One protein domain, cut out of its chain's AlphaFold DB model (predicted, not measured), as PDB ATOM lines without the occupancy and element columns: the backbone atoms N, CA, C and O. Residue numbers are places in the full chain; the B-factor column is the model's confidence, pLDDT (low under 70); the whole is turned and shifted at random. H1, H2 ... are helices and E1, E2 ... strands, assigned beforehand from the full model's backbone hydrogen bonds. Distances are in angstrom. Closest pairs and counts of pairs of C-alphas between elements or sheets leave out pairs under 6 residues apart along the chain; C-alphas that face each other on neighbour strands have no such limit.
ATOM      1  N   LYS A 141     -11.298 -36.328   7.660       94.12
ATOM      2  CA  LYS A 141     -10.963 -37.591   8.310       94.12
ATOM      3  C   LYS A 141     -11.468 -38.754   7.469       94.12
ATOM      4  O   LYS A 141     -12.654 -39.076   7.477       94.12
ATOM      5  N   VAL A 142     -10.545 -39.424   6.784       95.25
ATOM      6  CA  VAL A 142     -10.844 -40.632   6.007       95.25
ATOM      7  C   VAL A 142     -10.572 -41.876   6.841       95.25
ATOM      8  O   VAL A 142      -9.491 -42.037   7.407       95.25
ATOM      9  N   THR A 143     -11.547 -42.777   6.897       95.62
ATOM     10  CA  THR A 143     -11.426 -44.071   7.576       95.62
ATOM     11  C   THR A 143     -11.926 -45.198   6.689       95.62
ATOM     12  O   THR A 143     -12.863 -45.024   5.913       95.62
ATOM     13  N   TYR A 144     -11.325 -46.375   6.839       95.69
ATOM     14  CA  TYR A 144     -11.789 -47.607   6.213       95.69
ATOM     15  C   TYR A 144     -12.398 -48.491   7.298       95.69
ATOM     16  O   TYR A 144     -11.712 -48.880   8.240       95.69
ATOM     17  N   PHE A 145     -13.702 -48.726   7.231       92.25
ATOM     18  CA  PHE A 145     -14.461 -49.389   8.287       92.25
ATOM     19  C   PHE A 145     -15.042 -50.704   7.775       92.25
ATOM     20  O   PHE A 145     -15.396 -50.798   6.604       92.25
ATOM     21  N   TYR A 146     -15.126 -51.710   8.645       92.31
ATOM     22  CA  TYR A 146     -15.814 -52.958   8.336       92.31
ATOM     23  C   TYR A 146     -17.226 -52.913   8.899       92.31
ATOM     24  O   TYR A 146     -17.392 -52.865  10.118       92.31
ATOM     25  N   ASP A 147     -18.214 -52.942   8.020       89.62
ATOM     26  CA  ASP A 147     -19.611 -53.030   8.399       89.62
ATOM     27  C   ASP A 147     -19.986 -54.493   8.655       89.62
ATOM     28  O   ASP A 147     -20.114 -55.291   7.727       89.62
ATOM     29  N   ASP A 148     -20.156 -54.851   9.930       86.44
ATOM     30  CA  ASP A 148     -20.555 -56.204  10.332       86.44
ATOM     31  C   ASP A 148     -22.007 -56.542   9.920       86.44
ATOM     32  O   ASP A 148     -22.370 -57.716   9.908       86.44
ATOM     33  N   VAL A 149     -22.849 -55.552   9.585       87.25
ATOM     34  CA  VAL A 149     -24.244 -55.776   9.159       87.25
ATOM     35  C   VAL A 149     -24.306 -56.234   7.705       87.25
ATOM     36  O   VAL A 149     -25.067 -57.144   7.378       87.25
ATOM     37  N   TYR A 150     -23.507 -55.607   6.842       86.75
ATOM     38  CA  TYR A 150     -23.472 -55.889   5.403       86.75
ATOM     39  C   TYR A 150     -22.264 -56.734   4.971       86.75
ATOM     40  O   TYR A 150     -22.135 -57.056   3.794       86.75
ATOM     41  N   ASP A 151     -21.417 -57.129   5.925       88.44
ATOM     42  CA  ASP A 151     -20.211 -57.938   5.720       88.44
ATOM     43  C   ASP A 151     -19.235 -57.333   4.694       88.44
ATOM     44  O   ASP A 151     -18.582 -58.035   3.920       88.44
ATOM     45  N   GLU A 152     -19.126 -56.002   4.674       91.62
ATOM     46  CA  GLU A 152     -18.352 -55.277   3.668       91.62
ATOM     47  C   GLU A 152     -17.442 -54.202   4.263       91.62
ATOM     48  O   GLU A 152     -17.638 -53.696   5.368       91.62
ATOM     49  N   TRP A 153     -16.405 -53.839   3.507       93.00
ATOM     50  CA  TRP A 153     -15.534 -52.727   3.859       93.00
ATOM     51  C   TRP A 153     -15.986 -51.443   3.169       93.00
ATOM     52  O   TRP A 153     -16.079 -51.386   1.943       93.00
ATOM     53  N   ILE A 154     -16.183 -50.390   3.956       93.25
ATOM     54  CA  ILE A 154     -16.738 -49.118   3.506       93.25
ATOM     55  C   ILE A 154     -15.748 -47.991   3.792       93.25
ATOM     56  O   ILE A 154     -15.229 -47.837   4.902       93.25
ATOM     57  N   TRP A 155     -15.514 -47.161   2.778       94.88
ATOM     58  CA  TRP A 155     -14.816 -45.893   2.942       94.88
ATOM     59  C   TRP A 155     -15.738 -44.862   3.578       94.88
ATOM     60  O   TRP A 155     -16.844 -44.624   3.093       94.88
ATOM     61  N   GLN A 156     -15.258 -44.213   4.632       94.88
ATOM     62  CA  GLN A 156     -15.954 -43.123   5.297       94.88
ATOM     63  C   GLN A 156     -15.123 -41.847   5.274       94.88
ATOM     64  O   GLN A 156     -13.899 -41.879   5.408       94.88
ATOM     65  N   LEU A 157     -15.822 -40.728   5.143       93.19
ATOM     66  CA  LEU A 157     -15.307 -39.378   5.256       93.19
ATOM     67  C   LEU A 157     -16.088 -38.676   6.367       93.19
ATOM     68  O   LEU A 157     -17.319 -38.625   6.332       93.19
ATOM     69  N   ASP A 158     -15.377 -38.228   7.398       92.31
ATOM     70  CA  ASP A 158     -15.936 -37.611   8.607       92.31
ATOM     71  C   ASP A 158     -17.057 -38.451   9.251       92.31
ATOM     72  O   ASP A 158     -18.082 -37.947   9.714       92.31
ATOM     73  N   GLY A 159     -16.864 -39.776   9.257       91.19
ATOM     74  CA  GLY A 159     -17.786 -40.751   9.851       91.19
ATOM     75  C   GLY A 159     -19.016 -41.086   9.003       91.19
ATOM     76  O   GLY A 159     -19.896 -41.804   9.475       91.19
ATOM     77  N   LYS A 160     -19.102 -40.594   7.764       91.19
ATOM     78  CA  LYS A 160     -20.184 -40.921   6.822       91.19
ATOM     79  C   LYS A 160     -19.642 -41.684   5.616       91.19
ATOM     80  O   LYS A 160     -18.528 -41.385   5.199       91.19
ATOM     81  N   PRO A 161     -20.394 -42.629   5.024       90.88
ATOM     82  CA  PRO A 161     -19.973 -43.300   3.797       90.88
ATOM     83  C   PRO A 161     -19.621 -42.296   2.696       90.88
ATOM     84  O   PRO A 161     -20.308 -41.284   2.525       90.88
ATOM     85  N   VAL A 162     -18.546 -42.567   1.956       89.94
ATOM     86  CA  VAL A 162     -18.137 -41.725   0.828       89.94
ATOM     87  C   VAL A 162     -19.249 -41.720  -0.215       89.94
ATOM     88  O   VAL A 162     -19.632 -42.765  -0.736       89.94
ATOM     89  N   ASN A 163     -19.752 -40.529  -0.536       85.56
ATOM     90  CA  ASN A 163     -20.759 -40.375  -1.572       85.56
ATOM     91  C   ASN A 163     -20.116 -40.534  -2.960       85.56
ATOM     92  O   ASN A 163     -19.362 -39.663  -3.402       85.56
ATOM     93  N   THR A 164     -20.426 -41.641  -3.629       82.56
ATOM     94  CA  THR A 164     -19.992 -41.956  -4.998       82.56
ATOM     95  C   THR A 164     -20.972 -41.478  -6.069       82.56
ATOM     96  O   THR A 164     -20.642 -41.528  -7.258       82.56
ATOM     97  N   ASP A 165     -22.142 -40.969  -5.668       73.50
ATOM     98  CA  ASP A 165     -23.147 -40.418  -6.572       73.50
ATOM     99  C   ASP A 165     -22.688 -39.048  -7.092       73.50
ATOM    100  O   ASP A 165     -22.956 -37.984  -6.533       73.50
ATOM    101  N   SER A 166     -21.876 -39.106  -8.143       61.34
ATOM    102  CA  SER A 166     -21.214 -37.963  -8.775       61.34
ATOM    103  C   SER A 166     -21.811 -37.613 -10.143       61.34
ATOM    104  O   SER A 166     -21.283 -36.749 -10.842       61.34
ATOM    105  N   GLY A 167     -22.887 -38.291 -10.556       55.16
ATOM    106  CA  GLY A 167     -23.453 -38.171 -11.903       55.16
ATOM    107  C   GLY A 167     -22.635 -38.864 -13.006       55.16
ATOM    108  O   GLY A 167     -23.049 -38.846 -14.164       55.16
ATOM    109  N   PHE A 168     -21.510 -39.506 -12.669       55.34
ATOM    110  CA  PHE A 168     -20.730 -40.363 -13.566       55.34
ATOM    111  C   PHE A 168     -20.916 -41.840 -13.199       55.34
ATOM    112  O   PHE A 168     -20.777 -42.227 -12.036       55.34
ATOM    113  N   SER A 169     -21.207 -42.684 -14.193       54.28
ATOM    114  CA  SER A 169     -21.335 -44.133 -14.005       54.28
ATOM    115  C   SER A 169     -20.007 -44.748 -13.533       54.28
ATOM    116  O   SER A 169     -18.966 -44.463 -14.117       54.28
ATOM    117  N   TYR A 170     -20.062 -45.629 -12.526       64.50
ATOM    118  CA  TYR A 170     -18.931 -46.425 -12.005       64.50
ATOM    119  C   TYR A 170     -17.832 -45.671 -11.234       64.50
ATOM    120  O   TYR A 170     -16.718 -46.177 -11.121       64.50
ATOM    121  N   THR A 171     -18.125 -44.505 -10.653       79.69
ATOM    122  CA  THR A 171     -17.151 -43.806  -9.793       79.69
ATOM    123  C   THR A 171     -16.964 -44.557  -8.475       79.69
ATOM    124  O   THR A 171     -17.913 -44.697  -7.701       79.69
ATOM    125  N   SER A 172     -15.755 -45.047  -8.198       88.81
ATOM    126  CA  SER A 172     -15.465 -45.709  -6.925       88.81
ATOM    127  C   SER A 172     -15.234 -44.691  -5.803       88.81
ATOM    128  O   SER A 172     -14.902 -43.529  -6.043       88.81
ATOM    129  N   ALA A 173     -15.365 -45.119  -4.544       89.75
ATOM    130  CA  ALA A 173     -15.041 -44.262  -3.401       89.75
ATOM    131  C   ALA A 173     -13.572 -43.798  -3.422       89.75
ATOM    132  O   ALA A 173     -13.277 -42.669  -3.040       89.75
ATOM    133  N   VAL A 174     -12.666 -44.642  -3.927       91.25
ATOM    134  CA  VAL A 174     -11.248 -44.305  -4.114       91.25
ATOM    135  C   VAL A 174     -11.096 -43.174  -5.130       91.25
ATOM    136  O   VAL A 174     -10.401 -42.201  -4.847       91.25
ATOM    137  N   ASP A 175     -11.814 -43.235  -6.255       88.50
ATOM    138  CA  ASP A 175     -11.782 -42.176  -7.273       88.50
ATOM    139  C   ASP A 175     -12.276 -40.837  -6.713       88.50
ATOM    140  O   ASP A 175     -11.713 -39.788  -7.024       88.50
ATOM    141  N   VAL A 176     -13.289 -40.855  -5.838       88.75
ATOM    142  CA  VAL A 176     -13.763 -39.644  -5.150       88.75
ATOM    143  C   VAL A 176     -12.693 -39.095  -4.205       88.75
ATOM    144  O   VAL A 176     -12.420 -37.895  -4.218       88.75
ATOM    145  N   LEU A 177     -12.067 -39.947  -3.389       92.00
ATOM    146  CA  LEU A 177     -11.043 -39.531  -2.425       92.00
ATOM    147  C   LEU A 177      -9.800 -38.954  -3.117       92.00
ATOM    148  O   LEU A 177      -9.261 -37.937  -2.677       92.00
ATOM    149  N   ILE A 178      -9.380 -39.541  -4.234       91.69
ATOM    150  CA  ILE A 178      -8.255 -39.042  -5.030       91.69
ATOM    151  C   ILE A 178      -8.658 -37.774  -5.792       91.69
ATOM    152  O   ILE A 178      -7.992 -36.745  -5.686       91.69
ATOM    153  N   GLY A 179      -9.765 -37.820  -6.533       86.88
ATOM    154  CA  GLY A 179     -10.158 -36.755  -7.451       86.88
ATOM    155  C   GLY A 179     -10.663 -35.489  -6.763       86.88
ATOM    156  O   GLY A 179     -10.391 -34.388  -7.236       86.88
ATOM    157  N   ARG A 180     -11.383 -35.618  -5.642       87.62
ATOM    158  CA  ARG A 180     -11.976 -34.476  -4.924       87.62
ATOM    159  C   ARG A 180     -11.122 -33.995  -3.757       87.62
ATOM    160  O   ARG A 180     -11.054 -32.792  -3.525       87.62
ATOM    161  N   TYR A 181     -10.484 -34.918  -3.040       91.31
ATOM    162  CA  TYR A 181      -9.747 -34.616  -1.809       91.31
ATOM    163  C   TYR A 181      -8.228 -34.789  -1.949       91.31
ATOM    164  O   TYR A 181      -7.494 -34.477  -1.015       91.31
ATOM    165  N   GLY A 182      -7.733 -35.236  -3.108       91.94
ATOM    166  CA  GLY A 182      -6.302 -35.239  -3.418       91.94
ATOM    167  C   GLY A 182      -5.479 -36.254  -2.631       91.94
ATOM    168  O   GLY A 182      -4.260 -36.075  -2.493       91.94
ATOM    169  N   PHE A 183      -6.119 -37.296  -2.097       95.25
ATOM    170  CA  PHE A 183      -5.418 -38.422  -1.487       95.25
ATOM    171  C   PHE A 183      -4.584 -39.162  -2.531       95.25
ATOM    172  O   PHE A 183      -4.918 -39.222  -3.712       95.25
ATOM    173  N   THR A 184      -3.478 -39.738  -2.087       94.94
ATOM    174  CA  THR A 184      -2.689 -40.678  -2.880       94.94
ATOM    175  C   THR A 184      -3.151 -42.109  -2.636       94.94
ATOM    176  O   THR A 184      -3.669 -42.434  -1.569       94.94
ATOM    177  N   HIS A 185      -2.888 -42.996  -3.595       94.19
ATOM    178  CA  HIS A 185      -3.089 -44.434  -3.402       94.19
ATOM    179  C   HIS A 185      -2.342 -44.951  -2.163       94.19
ATOM    180  O   HIS A 185      -2.916 -45.688  -1.376       94.19
ATOM    181  N   GLN A 186      -1.113 -44.480  -1.920       95.94
ATOM    182  CA  GLN A 186      -0.317 -44.882  -0.754       95.94
ATOM    183  C   GLN A 186      -0.964 -44.481   0.582       95.94
ATOM    184  O   GLN A 186      -0.948 -45.265   1.530       95.94
ATOM    185  N   GLU A 187      -1.544 -43.278   0.670       94.56
ATOM    186  CA  GLU A 187      -2.287 -42.845   1.862       94.56
ATOM    187  C   GLU A 187      -3.498 -43.752   2.109       94.56
ATOM    188  O   GLU A 187      -3.707 -44.211   3.232       94.56
ATOM    189  N   LEU A 188      -4.265 -44.057   1.060       96.31
ATOM    190  CA  LEU A 188      -5.443 -44.919   1.156       96.31
ATOM    191  C   LEU A 188      -5.064 -46.368   1.502       96.31
ATOM    192  O   LEU A 188      -5.664 -46.960   2.398       96.31
ATOM    193  N   ASP A 189      -4.027 -46.923   0.881       96.31
ATOM    194  CA  ASP A 189      -3.526 -48.266   1.187       96.31
ATOM    195  C   ASP A 189      -3.077 -48.374   2.650       96.31
ATOM    196  O   ASP A 189      -3.401 -49.346   3.335       96.31
ATOM    197  N   SER A 190      -2.400 -47.344   3.168       95.69
ATOM    198  CA  SER A 190      -1.999 -47.281   4.576       95.69
ATOM    199  C   SER A 190      -3.211 -47.272   5.515       95.69
ATOM    200  O   SER A 190      -3.242 -48.041   6.477       95.69
ATOM    201  N   ILE A 191      -4.244 -46.473   5.216       95.81
ATOM    202  CA  ILE A 191      -5.496 -46.442   5.995       95.81
ATOM    203  C   ILE A 191      -6.184 -47.815   5.967       95.81
ATOM    204  O   ILE A 191      -6.619 -48.320   7.005       95.81
ATOM    205  N   CYS A 192      -6.246 -48.443   4.794       95.69
ATOM    206  CA  CYS A 192      -6.835 -49.761   4.593       95.69
ATOM    207  C   CYS A 192      -6.118 -50.838   5.423       95.69
ATOM    208  O   CYS A 192      -6.755 -51.599   6.157       95.69
ATOM    209  N   GLU A 193      -4.787 -50.879   5.361       95.44
ATOM    210  CA  GLU A 193      -3.982 -51.845   6.109       95.44
ATOM    211  C   GLU A 193      -4.059 -51.624   7.622       95.44
ATOM    212  O   GLU A 193      -4.200 -52.589   8.379       95.44
ATOM    213  N   GLN A 194      -4.029 -50.372   8.083       94.19
ATOM    214  CA  GLN A 194      -4.201 -50.048   9.502       94.19
ATOM    215  C   GLN A 194      -5.566 -50.509  10.023       94.19
ATOM    216  O   GLN A 194      -5.638 -51.162  11.067       94.19
ATOM    217  N   ALA A 195      -6.638 -50.249   9.274       93.44
ATOM    218  CA  ALA A 195      -7.984 -50.671   9.643       93.44
ATOM    219  C   ALA A 195      -8.134 -52.200   9.685       93.44
ATOM    220  O   ALA A 195      -8.653 -52.753  10.657       93.44
ATOM    221  N   LYS A 196      -7.614 -52.909   8.675       93.19
ATOM    222  CA  LYS A 196      -7.602 -54.380   8.645       93.19
ATOM    223  C   LYS A 196      -6.821 -54.968   9.816       93.19
ATOM    224  O   LYS A 196      -7.278 -55.936  10.425       93.19
ATOM    225  N   ARG A 197      -5.663 -54.397  10.161       92.44
ATOM    226  CA  ARG A 197      -4.872 -54.817  11.332       92.44
ATOM    227  C   ARG A 197      -5.642 -54.601  12.631       92.44
ATOM    228  O   ARG A 197      -5.704 -55.522  13.442       92.44
ATOM    229  N   ALA A 198      -6.274 -53.441  12.800       90.56
ATOM    230  CA  ALA A 198      -7.095 -53.147  13.970       90.56
ATOM    231  C   ALA A 198      -8.280 -54.121  14.101       90.56
ATOM    232  O   ALA A 198      -8.538 -54.631  15.191       90.56
ATOM    233  N   GLN A 199      -8.955 -54.451  12.996       89.00
ATOM    234  CA  GLN A 199     -10.065 -55.407  12.999       89.00
ATOM    235  C   GLN A 199      -9.604 -56.834  13.323       89.00
ATOM    236  O   GLN A 199     -10.261 -57.535  14.089       89.00
ATOM    237  N   ARG A 200      -8.446 -57.264  12.800       88.31
ATOM    238  CA  ARG A 200      -7.844 -58.560  13.162       88.31
ATOM    239  C   ARG A 200      -7.505 -58.629  14.649       88.31
ATOM    240  O   ARG A 200      -7.806 -59.635  15.275       88.31
ATOM    241  N   ALA A 201      -6.931 -57.565  15.210       88.62
ATOM    242  CA  ALA A 201      -6.622 -57.493  16.637       88.62
ATOM    243  C   ALA A 201      -7.885 -57.570  17.511       88.62
ATOM    244  O   ALA A 201      -7.876 -58.248  18.529       88.62
ATOM    245  N   ARG A 202      -8.992 -56.941  17.090       84.38
ATOM    246  CA  ARG A 202     -10.293 -57.027  17.784       84.38
ATOM    247  C   ARG A 202     -10.934 -58.414  17.722       84.38
ATOM    248  O   ARG A 202     -11.664 -58.779  18.633       84.38
ATOM    249  N   ARG A 203     -10.701 -59.158  16.638       79.88
ATOM    250  CA  ARG A 203     -11.252 -60.506  16.417       79.88
ATOM    251  C   ARG A 203     -10.355 -61.629  16.951       79.88
ATOM    252  O   ARG A 203     -10.761 -62.786  16.901       79.88
ATOM    253  N   ALA A 204      -9.152 -61.320  17.436       73.19
ATOM    254  CA  ALA A 204      -8.299 -62.307  18.084       73.19
ATOM    255  C   ALA A 204      -8.901 -62.684  19.454       73.19
ATOM    256  O   ALA A 204      -9.228 -61.781  20.227       73.19
ATOM    257  N   PRO A 205      -9.085 -63.982  19.765       58.12
ATOM    258  CA  PRO A 205      -9.510 -64.396  21.098       58.12
ATOM    259  C   PRO A 205      -8.438 -64.004  22.125       58.12
ATOM    260  O   PRO A 205      -7.245 -64.109  21.832       58.12
ATOM    261  N   ALA A 206      -8.887 -63.524  23.290       60.25
ATOM    262  CA  ALA A 206      -8.033 -63.223  24.440       60.25
ATOM    263  C   ALA A 206      -7.310 -64.471  24.965       60.25
ATOM    264  O   ALA A 206      -7.911 -65.570  24.896       60.25
TER     265      ALA A 206
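This is residues 141 to 206 of the 206 residues of an uncharacterized protein of Nocardiopsis sp. Huas11 (UniProt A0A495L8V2). A two-stranded hairpin, E1 and E2, has one long helix, H2, packed beside it, chiefly on E1, while a short helix, H1, makes a corner with the first end of H2, near E2. A long loop, residues 158 to 172, swings out between the hairpin and H1, and the turn of the hairpin and the last end of H2 with the tail stick out, residues 147 to 152 and 200 to 206. The printed part has 66 residues with two named strands and two named helices, in the order E1 E2 H1 H2; the sheet, in the order E1 - E2, is antiparallel and the class is mixed, helices and strands. The whole is only just loose, close to compact, with a radius of gyration of the C-alphas of 13.1 A, and elongated, spanning 46 by 26 by 19 A.

E1, residues 142 to 147, and E2, residues 152 to 157, form a hairpin over a tight link, antiparallel with an angle of 151 degrees between their directions. Across the pair, N 145 and O 154 are 2.9 A apart and N 154 and O 145 are 2.8 A apart, within hydrogen-bond range. Residues 156 to 157 of E2 also pair, antiparallel, with residues 160 to 161. H1, residues 173 to 181, has 1 pair of C-alphas within 8 A of E2, those of Trp 155 and Ala 173, 6.6 A apart. E1 and H1 are apart. H2, residues 185 to 203, has 9 pairs of C-alphas within 8 A of E1; the closest are those of Tyr 144 and Cys 192, 5.6 A apart. E2 and H2 are near each other, with 7 pairs within 10 A. H1 and H2 are close but not clearly touching, the closest C-alphas being those of Ile 178 and His 185, 7.6 A apart; they run opposite ways at a steep tilt of 49 degrees. In H1 and H2 every O i to N i+4 pair is within hydrogen-bond range.

E1 begins at C-alpha 142, (-10.844, -40.632, 6.007), and is 15.4 A long. E2 runs 16.3 A from Glu 152 to Leu 157. H1 runs 11.1 A from Ala 173, at (-15.041, -44.262, -3.401), to Tyr 181. H2, the longest helix, runs 26.8 A from His 185 and ends at C-alpha 203, (-11.252, -60.506, 16.417).

The two C-alphas farthest apart are those of Gly 167 and Ala 206, 46.8 A. Without the stretches that stand free, the body spans 34 by 19 by 18 A. The printed part has no cut; the link E2 to H1, 15 residues, is long, and the link H1 to H2 is tight. The mean pLDDT of the printed part is 87.2, and residues 166 to 170 and 205 to 206 are under 70.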